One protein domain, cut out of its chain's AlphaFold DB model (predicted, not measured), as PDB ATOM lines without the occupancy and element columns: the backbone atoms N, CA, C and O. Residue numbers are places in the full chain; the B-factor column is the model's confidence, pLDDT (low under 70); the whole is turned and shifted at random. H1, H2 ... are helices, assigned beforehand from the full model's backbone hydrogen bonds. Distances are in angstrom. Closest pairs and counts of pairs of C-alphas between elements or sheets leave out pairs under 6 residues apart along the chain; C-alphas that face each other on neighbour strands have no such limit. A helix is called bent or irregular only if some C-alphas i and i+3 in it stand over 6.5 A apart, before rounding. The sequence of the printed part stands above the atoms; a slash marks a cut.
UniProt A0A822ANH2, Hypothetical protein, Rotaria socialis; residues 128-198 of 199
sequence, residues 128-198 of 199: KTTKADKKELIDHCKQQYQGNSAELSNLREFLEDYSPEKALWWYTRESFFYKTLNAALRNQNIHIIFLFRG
ATOM      1  N   LYS A 128     211.265 151.476 226.894       80.00
ATOM      2  CA  LYS A 128     212.111 150.445 226.284       80.00
ATOM      3  C   LYS A 128     211.256 149.275 225.795       80.00
ATOM      4  O   LYS A 128     210.381 148.788 226.515       80.00
ATOM      5  N   THR A 129     211.527 148.809 224.584       79.31
ATOM      6  CA  THR A 129     210.904 147.602 224.031       79.31
ATOM      7  C   THR A 129     211.673 146.367 224.465       79.31
ATOM      8  O   THR A 129     212.899 146.310 224.358       79.31
ATOM      9  N   THR A 130     210.952 145.350 224.924       84.81
ATOM     10  CA  THR A 130     211.504 144.029 225.209       84.81
ATOM     11  C   THR A 130     211.228 143.061 224.054       84.81
ATOM     12  O   THR A 130     210.312 143.241 223.252       84.81
ATOM     13  N   LYS A 131     212.006 141.975 223.967       84.94
ATOM     14  CA  LYS A 131     211.713 140.885 223.016       84.94
ATOM     15  C   LYS A 131     210.357 140.217 223.300       84.94
ATOM     16  O   LYS A 131     209.755 139.677 222.376       84.94
ATOM     17  N   ALA A 132     209.889 140.261 224.550       87.25
ATOM     18  CA  ALA A 132     208.593 139.720 224.946       87.25
ATOM     19  C   ALA A 132     207.442 140.508 224.303       87.25
ATOM     20  O   ALA A 132     206.561 139.886 223.722       87.25
ATOM     21  N   ASP A 133     207.527 141.843 224.283       87.38
ATOM     22  CA  ASP A 133     206.512 142.704 223.656       87.38
ATOM     23  C   ASP A 133     206.352 142.390 222.160       87.38
ATOM     24  O   ASP A 133     205.245 142.263 221.640       87.38
ATOM     25  N   LYS A 134     207.475 142.193 221.455       87.44
ATOM     26  CA  LYS A 134     207.452 141.804 220.037       87.44
ATOM     27  C   LYS A 134     206.755 140.463 219.841       87.44
ATOM     28  O   LYS A 134     205.936 140.324 218.939       87.44
ATOM     29  N   LYS A 135     207.083 139.471 220.674       90.56
ATOM     30  CA  LYS A 135     206.469 138.142 220.602       90.56
ATOM     31  C   LYS A 135     204.965 138.212 220.867       90.56
ATOM     32  O   LYS A 135     204.201 137.593 220.136       90.56
ATOM     33  N   GLU A 136     204.559 138.998 221.855       93.00
ATOM     34  CA  GLU A 136     203.155 139.196 222.201       93.00
ATOM     35  C   GLU A 136     202.353 139.784 221.034       93.00
ATOM     36  O   GLU A 136     201.284 139.262 220.718       93.00
ATOM     37  N   LEU A 137     202.887 140.791 220.327       92.44
ATOM     38  CA  LEU A 137     202.218 141.349 219.144       92.44
ATOM     39  C   LEU A 137     201.984 140.283 218.074       92.44
ATOM     40  O   LEU A 137     200.910 140.185 217.486       92.44
ATOM     41  N   ILE A 138     203.011 139.479 217.814       92.81
ATOM     42  CA  ILE A 138     202.975 138.454 216.777       92.81
ATOM     43  C   ILE A 138     201.980 137.355 217.139       92.81
ATOM     44  O   ILE A 138     201.213 136.919 216.281       92.81
ATOM     45  N   ASP A 139     201.961 136.919 218.396       93.94
ATOM     46  CA  ASP A 139     201.018 135.907 218.862       93.94
ATOM     47  C   ASP A 139     199.576 136.442 218.847       93.94
ATOM     48  O   ASP A 139     198.670 135.726 218.414       93.94
ATOM     49  N   HIS A 140     199.370 137.723 219.179       92.88
ATOM     50  CA  HIS A 140     198.083 138.400 219.006       92.88
ATOM     51  C   HIS A 140     197.627 138.392 217.540       92.88
ATOM     52  O   HIS A 140     196.508 137.975 217.244       92.88
ATOM     53  N   CYS A 141     198.501 138.773 216.601       92.19
ATOM     54  CA  CYS A 141     198.187 138.764 215.170       92.19
ATOM     55  C   CYS A 141     197.886 137.349 214.647       92.19
ATOM     56  O   CYS A 141     196.941 137.170 213.880       92.19
ATOM     57  N   LYS A 142     198.629 136.320 215.081       93.00
ATOM     58  CA  LYS A 142     198.352 134.921 214.694       93.00
ATOM     59  C   LYS A 142     196.961 134.469 215.121       93.00
ATOM     60  O   LYS A 142     196.288 133.788 214.352       93.00
ATOM     61  N   GLN A 143     196.549 134.825 216.337       94.25
ATOM     62  CA  GLN A 143     195.217 134.504 216.847       94.25
ATOM     63  C   GLN A 143     194.135 135.296 216.107       94.25
ATOM     64  O   GLN A 143     193.145 134.718 215.669       94.25
ATOM     65  N   GLN A 144     194.345 136.600 215.909       92.38
ATOM     66  CA  GLN A 144     193.387 137.478 215.235       92.38
ATOM     67  C   GLN A 144     193.105 137.045 213.787       92.38
ATOM     68  O   GLN A 144     191.967 137.130 213.331       92.38
ATOM     69  N   TYR A 145     194.128 136.578 213.069       92.25
ATOM     70  CA  TYR A 145     194.029 136.155 211.670       92.25
ATOM     71  C   TYR A 145     194.015 134.631 211.498       92.25
ATOM     72  O   TYR A 145     194.312 134.120 210.414       92.25
ATOM     73  N   GLN A 146     193.658 133.883 212.544       91.38
ATOM     74  CA  GLN A 146     193.530 132.433 212.455       91.38
ATOM     75  C   GLN A 146     192.515 132.054 211.363       91.38
ATOM     76  O   GLN A 146     191.390 132.544 211.335       91.38
ATOM     77  N   GLY A 147     192.927 131.188 210.433       89.50
ATOM     78  CA  GLY A 147     192.107 130.788 209.283       89.50
ATOM     79  C   GLY A 147     192.209 131.709 208.060       89.50
ATOM     80  O   GLY A 147     191.746 131.326 206.991       89.50
ATOM     81  N   ASN A 148     192.868 132.868 208.163       91.94
ATOM     82  CA  ASN A 148     193.179 133.719 207.014       91.94
ATOM     83  C   ASN A 148     194.600 133.427 206.508       91.94
ATOM     84  O   ASN A 148     195.582 134.002 206.979       91.94
ATOM     85  N   SER A 149     194.714 132.514 205.541       90.88
ATOM     86  CA  SER A 149     196.006 132.083 204.989       90.88
ATOM     87  C   SER A 149     196.812 133.223 204.358       90.88
ATOM     88  O   SER A 149     198.035 133.227 204.482       90.88
ATOM     89  N   ALA A 150     196.148 134.205 203.740       91.06
ATOM     90  CA  ALA A 150     196.808 135.351 203.122       91.06
ATOM     91  C   ALA A 150     197.484 136.247 204.172       91.06
ATOM     92  O   ALA A 150     198.665 136.568 204.048       91.06
ATOM     93  N   GLU A 151     196.778 136.585 205.254       91.69
ATOM     94  CA  GLU A 151     197.348 137.423 206.319       91.69
ATOM     95  C   GLU A 151     198.403 136.683 207.144       91.69
ATOM     96  O   GLU A 151     199.413 137.271 207.525       91.69
ATOM     97  N   LEU A 152     198.232 135.375 207.358       92.69
ATOM     98  CA  LEU A 152     199.267 134.549 207.982       92.69
ATOM     99  C   LEU A 152     200.530 134.445 207.111       92.69
ATOM    100  O   LEU A 152     201.626 134.346 207.660       92.69
ATOM    101  N   SER A 153     200.399 134.496 205.781       92.88
ATOM    102  CA  SER A 153     201.542 134.578 204.864       92.88
ATOM    103  C   SER A 153     202.244 135.934 204.966       92.88
ATOM    104  O   SER A 153     203.456 135.964 205.162       92.88
ATOM    105  N   ASN A 154     201.491 137.042 204.932       92.75
ATOM    106  CA  ASN A 154     202.033 138.392 205.142       92.75
ATOM    107  C   ASN A 154     202.767 138.503 206.492       92.75
ATOM    108  O   ASN A 154     203.797 139.162 206.590       92.75
ATOM    109  N   LEU A 155     202.250 137.850 207.539       93.19
ATOM    110  CA  LEU A 155     202.871 137.825 208.863       93.19
ATOM    111  C   LEU A 155     204.202 137.062 208.882       93.19
ATOM    112  O   LEU A 155     205.123 137.473 209.583       93.19
ATOM    113  N   ARG A 156     204.319 135.959 208.132       92.69
ATOM    114  CA  ARG A 156     205.593 135.232 207.990       92.69
ATOM    115  C   ARG A 156     206.620 136.065 207.232       92.69
ATOM    116  O   ARG A 156     207.723 136.227 207.731       92.69
ATOM    117  N   GLU A 157     206.217 136.654 206.107       94.00
ATOM    118  CA  GLU A 157     207.057 137.567 205.322       94.00
ATOM    119  C   GLU A 157     207.552 138.735 206.187       94.00
ATOM    120  O   GLU A 157     208.736 139.054 206.203       94.00
ATOM    121  N   PHE A 158     206.670 139.323 206.998       92.44
ATOM    122  CA  PHE A 158     207.050 140.366 207.946       92.44
ATOM    123  C   PHE A 158     208.098 139.886 208.956       92.44
ATOM    124  O   PHE A 158     209.061 140.592 209.221       92.44
ATOM    125  N   LEU A 159     207.947 138.694 209.530       90.06
ATOM    126  CA  LEU A 159     208.910 138.176 210.507       90.06
ATOM    127  C   LEU A 159     210.307 137.929 209.920       90.06
ATOM    128  O   LEU A 159     211.281 137.995 210.669       90.06
ATOM    129  N   GLU A 160     210.397 137.642 208.623       91.56
ATOM    130  CA  GLU A 160     211.653 137.361 207.921       91.56
ATOM    131  C   GLU A 160     212.315 138.642 207.385       91.56
ATOM    132  O   GLU A 160     213.516 138.833 207.574       91.56
ATOM    133  N   ASP A 161     211.529 139.549 206.796       89.31
ATOM    134  CA  ASP A 161     212.036 140.681 206.006       89.31
ATOM    135  C   ASP A 161     211.880 142.060 206.666       89.31
ATOM    136  O   ASP A 161     212.214 143.088 206.049       89.31
ATOM    137  N   TYR A 162     211.350 142.126 207.892       90.06
ATOM    138  CA  TYR A 162     211.129 143.403 208.564       90.06
ATOM    139  C   TYR A 162     212.434 144.124 208.916       90.06
ATOM    140  O   TYR A 162     213.310 143.602 209.606       90.06
ATOM    141  N   SER A 163     212.493 145.399 208.533       90.06
ATOM    142  CA  SER A 163     213.467 146.369 209.020       90.06
ATOM    143  C   SER A 163     212.760 147.693 209.341       90.06
ATOM    144  O   SER A 163     211.741 148.002 208.711       90.06
ATOM    145  N   PRO A 164     213.298 148.514 210.264       88.62
ATOM    146  CA  PRO A 164     212.715 149.820 210.586       88.62
ATOM    147  C   PRO A 164     212.557 150.738 209.361       88.62
ATOM    148  O   PRO A 164     211.588 151.482 209.255       88.62
ATOM    149  N   GLU A 165     213.460 150.638 208.382       90.69
ATOM    150  CA  GLU A 165     213.399 151.399 207.125       90.69
ATOM    151  C   GLU A 165     212.186 151.021 206.257       90.69
ATOM    152  O   GLU A 165     211.656 151.850 205.517       90.69
ATOM    153  N   LYS A 166     211.696 149.779 206.378       90.25
ATOM    154  CA  LYS A 166     210.504 149.282 205.679       90.25
ATOM    155  C   LYS A 166     209.209 149.496 206.468       90.25
ATOM    156  O   LYS A 166     208.147 149.114 205.980       90.25
ATOM    157  N   ALA A 167     209.245 150.104 207.658       90.19
ATOM    158  CA  ALA A 167     208.060 150.274 208.505       90.19
ATOM    159  C   ALA A 167     206.913 150.999 207.778       90.19
ATOM    160  O   ALA A 167     205.766 150.552 207.810       90.19
ATOM    161  N   LEU A 168     207.232 152.075 207.050       89.44
ATOM    162  CA  LEU A 168     206.254 152.818 206.247       89.44
ATOM    163  C   LEU A 168     205.667 151.974 205.114       89.44
ATOM    164  O   LEU A 168     204.478 152.079 204.836       89.44
ATOM    165  N   TRP A 169     206.474 151.120 204.484       93.00
ATOM    166  CA  TRP A 169     206.013 150.228 203.423       93.00
ATOM    167  C   TRP A 169     205.023 149.184 203.952       93.00
ATOM    168  O   TRP A 169     203.968 148.971 203.359       93.00
ATOM    169  N   TRP A 170     205.306 148.590 205.115       92.12
ATOM    170  CA  TRP A 170     204.378 147.672 205.784       92.12
ATOM    171  C   TRP A 170     203.088 148.359 206.231       92.12
ATOM    172  O   TRP A 170     202.022 147.745 206.209       92.12
ATOM    173  N   TYR A 171     203.172 149.638 206.604       91.25
ATOM    174  CA  TYR A 171     202.004 150.435 206.954       91.25
ATOM    175  C   TYR A 171     201.144 150.818 205.746       91.25
ATOM    176  O   TYR A 171     199.934 150.915 205.889       91.25
ATOM    177  N   THR A 172     201.715 151.044 204.565       90.88
ATOM    178  CA  THR A 172     200.927 151.414 203.375       90.88
ATOM    179  C   THR A 172     200.439 150.210 202.576       90.88
ATOM    180  O   THR A 172     199.446 150.323 201.857       90.88
ATOM    181  N   ARG A 173     201.086 149.045 202.712       89.31
ATOM    182  CA  ARG A 173     200.638 147.782 202.114       89.31
ATOM    183  C   ARG A 173     199.382 147.264 202.810       89.31
ATOM    184  O   ARG A 173     199.310 147.205 204.038       89.31
ATOM    185  N   GLU A 174     198.425 146.777 202.024       88.69
ATOM    186  CA  GLU A 174     197.259 146.079 202.562       88.69
ATOM    187  C   GLU A 174     197.675 144.737 203.191       88.69
ATOM    188  O   GLU A 174     197.810 143.714 202.522       88.69
ATOM    189  N   SER A 175     197.920 144.758 204.498       91.06
ATOM    190  CA  SER A 175     198.366 143.610 205.285       91.06
ATOM    191  C   SER A 175     197.862 143.709 206.724       91.06
ATOM    192  O   SER A 175     197.320 144.741 207.143       91.06
ATOM    193  N   PHE A 176     198.094 142.653 207.504       92.25
ATOM    194  CA  PHE A 176     197.847 142.625 208.942       92.25
ATOM    195  C   PHE A 176     198.432 143.859 209.649       92.25
ATOM    196  O   PHE A 176     197.794 144.394 210.546       92.25
ATOM    197  N   PHE A 177     199.604 144.357 209.228       92.06
ATOM    198  CA  PHE A 177     200.280 145.473 209.891       92.06
ATOM    199  C   PHE A 177     199.440 146.755 209.814       92.06
ATOM    200  O   PHE A 177     199.084 147.333 210.845       92.06
ATOM    201  N   TYR A 178     199.032 147.147 208.602       91.94
ATOM    202  CA  TYR A 178     198.118 148.271 208.371       91.94
ATOM    203  C   TYR A 178     196.779 148.077 209.092       91.94
ATOM    204  O   TYR A 178     196.293 148.991 209.764       91.94
ATOM    205  N   LYS A 179     196.174 146.889 208.962       91.50
ATOM    206  CA  LYS A 179     194.835 146.592 209.491       91.50
ATOM    207  C   LYS A 179     194.811 146.620 211.020       91.50
ATOM    208  O   LYS A 179     193.962 147.300 211.597       91.50
ATOM    209  N   THR A 180     195.749 145.938 211.674       92.19
ATOM    210  CA  THR A 180     195.835 145.872 213.136       92.19
ATOM    211  C   THR A 180     196.191 147.229 213.731       92.19
ATOM    212  O   THR A 180     195.527 147.650 214.679       92.19
ATOM    213  N   LEU A 181     197.154 147.967 213.161       90.94
ATOM    214  CA  LEU A 181     197.521 149.284 213.689       90.94
ATOM    215  C   LEU A 181     196.369 150.291 213.559       90.94
ATOM    216  O   LEU A 181     196.024 150.962 214.530       90.94
ATOM    217  N   ASN A 182     195.705 150.361 212.401       88.12
ATOM    218  CA  ASN A 182     194.569 151.272 212.223       88.12
ATOM    219  C   ASN A 182     193.355 150.890 213.070       88.12
ATOM    220  O   ASN A 182     192.647 151.774 213.561       88.12
ATOM    221  N   ALA A 183     193.101 149.595 213.267       86.50
ATOM    222  CA  ALA A 183     192.071 149.142 214.193       86.50
ATOM    223  C   ALA A 183     192.411 149.542 215.638       86.50
ATOM    224  O   ALA A 183     191.543 150.047 216.349       86.50
ATOM    225  N   ALA A 184     193.671 149.387 216.055       86.94
ATOM    226  CA  ALA A 184     194.130 149.770 217.386       86.94
ATOM    227  C   ALA A 184     194.020 151.282 217.623       86.94
ATOM    228  O   ALA A 184     193.520 151.691 218.668       86.94
ATOM    229  N   LEU A 185     194.395 152.111 216.645       83.00
ATOM    230  CA  LEU A 185     194.248 153.568 216.718       83.00
ATOM    231  C   LEU A 185     192.774 153.994 216.790       83.00
ATOM    232  O   LEU A 185     192.409 154.820 217.624       83.00
ATOM    233  N   ARG A 186     191.909 153.394 215.962       81.69
ATOM    234  CA  ARG A 186     190.468 153.704 215.921       81.69
ATOM    235  C   ARG A 186     189.752 153.315 217.210       81.69
ATOM    236  O   ARG A 186     188.926 154.077 217.703       81.69
ATOM    237  N   ASN A 187     190.091 152.147 217.749       80.19
ATOM    238  CA  ASN A 187     189.493 151.603 218.968       80.19
ATOM    239  C   ASN A 187     190.238 152.028 220.237       80.19
ATOM    240  O   ASN A 187     189.865 151.596 221.324       80.19
ATOM    241  N   GLN A 188     191.290 152.843 220.110       77.44
ATOM    242  CA  GLN A 188     192.102 153.331 221.228       77.44
ATOM    243  C   GLN A 188     192.686 152.195 222.076       77.44
ATOM    244  O   GLN A 188     192.779 152.283 223.301       77.44
ATOM    245  N   ASN A 189     193.090 151.104 221.427       83.69
ATOM    246  CA  ASN A 189     193.711 149.977 222.101       83.69
ATOM    247  C   ASN A 189     195.177 150.312 222.419       83.69
ATOM    248  O   ASN A 189     196.086 149.989 221.654       83.69
ATOM    249  N   ILE A 190     195.384 150.983 223.556       84.44
ATOM    250  CA  ILE A 190     196.702 151.435 224.027       84.44
ATOM    251  C   ILE A 190     197.677 150.262 224.143       84.44
ATOM    252  O   ILE A 190     198.845 150.426 223.808       84.44
ATOM    253  N   HIS A 191     197.204 149.085 224.564       88.31
ATOM    254  CA  HIS A 191     198.048 147.896 224.688       88.31
ATOM    255  C   HIS A 191     198.641 147.486 223.339       88.31
ATOM    256  O   HIS A 191     199.853 147.376 223.202       88.31
ATOM    257  N   ILE A 192     197.812 147.368 222.299       89.44
ATOM    258  CA  ILE A 192     198.303 147.027 220.958       89.44
ATOM    259  C   ILE A 192     199.217 148.124 220.406       89.44
ATOM    260  O   ILE A 192     200.297 147.812 219.913       89.44
ATOM    261  N   ILE A 193     198.849 149.402 220.548       89.62
ATOM    262  CA  ILE A 193     199.702 150.532 220.128       89.62
ATOM    263  C   ILE A 193     201.074 150.464 220.823       89.62
ATOM    264  O   ILE A 193     202.108 150.660 220.188       89.62
ATOM    265  N   PHE A 194     201.092 150.134 222.115       89.44
ATOM    266  CA  PHE A 194     202.318 149.927 222.873       89.44
ATOM    267  C   PHE A 194     203.152 148.781 222.305       89.44
ATOM    268  O   PHE A 194     204.360 148.945 222.157       89.44
ATOM    269  N   LEU A 195     202.553 147.650 221.939       90.94
ATOM    270  CA  LEU A 195     203.285 146.531 221.341       90.94
ATOM    271  C   LEU A 195     203.885 146.879 219.963       90.94
ATOM    272  O   LEU A 195     205.003 146.455 219.660       90.94
ATOM    273  N   PHE A 196     203.206 147.711 219.162       88.69
ATOM    274  CA  PHE A 196     203.719 148.187 217.868       88.69
ATOM    275  C   PHE A 196     205.006 149.011 217.982       88.69
ATOM    276  O   PHE A 196     205.804 148.979 217.054       88.69
ATOM    277  N   ARG A 197     205.270 149.668 219.121       86.19
ATOM    278  CA  ARG A 197     206.501 150.461 219.340       86.19
ATOM    279  C   ARG A 197     207.795 149.654 219.162       86.19
ATOM    280  O   ARG A 197     208.884 150.215 219.097       86.19
ATOM    281  N   GLY A 198     207.697 148.326 219.225       78.81
ATOM    282  CA  GLY A 198     208.840 147.438 219.095       78.81
ATOM    283  C   GLY A 198     209.351 147.255 217.676       78.81
ATOM    284  O   GLY A 198     210.439 146.697 217.521       78.81
TER     285      GLY A 198
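This is residues 128 to 198 of the 199 residues of the protein "Hypothetical protein" of Rotaria socialis (UniProt A0A822ANH2). Two helical hairpins, H1 with H2 and H4 with H5, stand crosswise to each other, with H5 packed across the first half of H1 and the first residue of H4 near the turn between H1 and H2. H3 joins the two hairpins, set off from H2 and meeting H4 at a corner. The printed part has 71 residues, with five named helices in the order H1, H2, H3, H4, H5 and no named strand; the class is all helix, with 54 residues in the helices. The whole is compact, with a radius of gyration of the C-alphas of 11.5 A, and its outline is rounded, spanning 30 by 26 by 23 A.

Three residues, 128 to 130, come before H1, the longest helix, which holds residues 131 to 144 and begins with C-alpha 131 at (211.713, 140.885, 223.016). From its first to its last C-alpha it measures 20.2 A. A tight link of 4 residues leads to H2, residues 149 to 161, 18.2 A long, which begins with C-alpha 149 at (196.006, 132.083, 204.989). After 2 more residues comes H3, residues 164 to 172, 13.9 A long. H3 is irregular: C-alphas 165 and 168 are 7.3 A apart. H4 follows at residues 176 to 186 and measures 15.0 A. H5 holds residues 190 to 196, measures 9.9 A and ends with C-alpha 196 at (203.719, 148.187, 217.868).

H1 and H2 form a helical hairpin: they touch and run opposite ways at a shallow tilt of 17 degrees. Their closest C-alphas are those of Lys 142 and Leu 152, 6.8 A apart, and H1 touches H2 with residues 138 to 142 alone. With residues 133 to 137 alone H1 touches H5. The closest C-alphas there are those of Asp 133 and Leu 195, 5.5 A apart, and the lines of the two helices stand at 73 degrees, only just about perpendicular. H2 and H3 are only just apart, with their closest C-alphas at 8.1 A. H3 and H4 touch only at the corner by their link, where the C-alphas of Tyr 171 and Tyr 178 are the closest at 4.7 A; their lines are about perpendicular at 74 degrees. H4 is the hub, touching H2, H3 and H5. H2 and H4 only just touch, with 3 pairs of C-alphas within 8 A, the closest being those of Glu 151 and Phe 176 at 5.8 A; they are about perpendicular at 81 degrees. H1 and H4 are close but not clearly touching, with the C-alphas of Cys 141 and Phe 176 the closest at 7.3 A. H4 and H5 form the second helical hairpin: they touch and run opposite ways at a shallow tilt of 27 degrees, and their closest C-alphas are those of Ala 184 and Ile 192, 6.1 A apart. H3 is apart from H1 and from H5, and H2 is apart from H5. In H1, H2, H4 and H5 every O i to N i+4 pair is within hydrogen-bond range; in H3 it is 3 of 5.

The two C-alphas farthest apart are those of Lys 128 and Gly 147, at 32.8 A. The first and last printed C-alphas, of Lys 128 and Gly 198, are 8.5 A apart. The printed part has no cut, and the four links between the helices are tight. The mean pLDDT of the printed part is 89.4, and no printed residue is under 70.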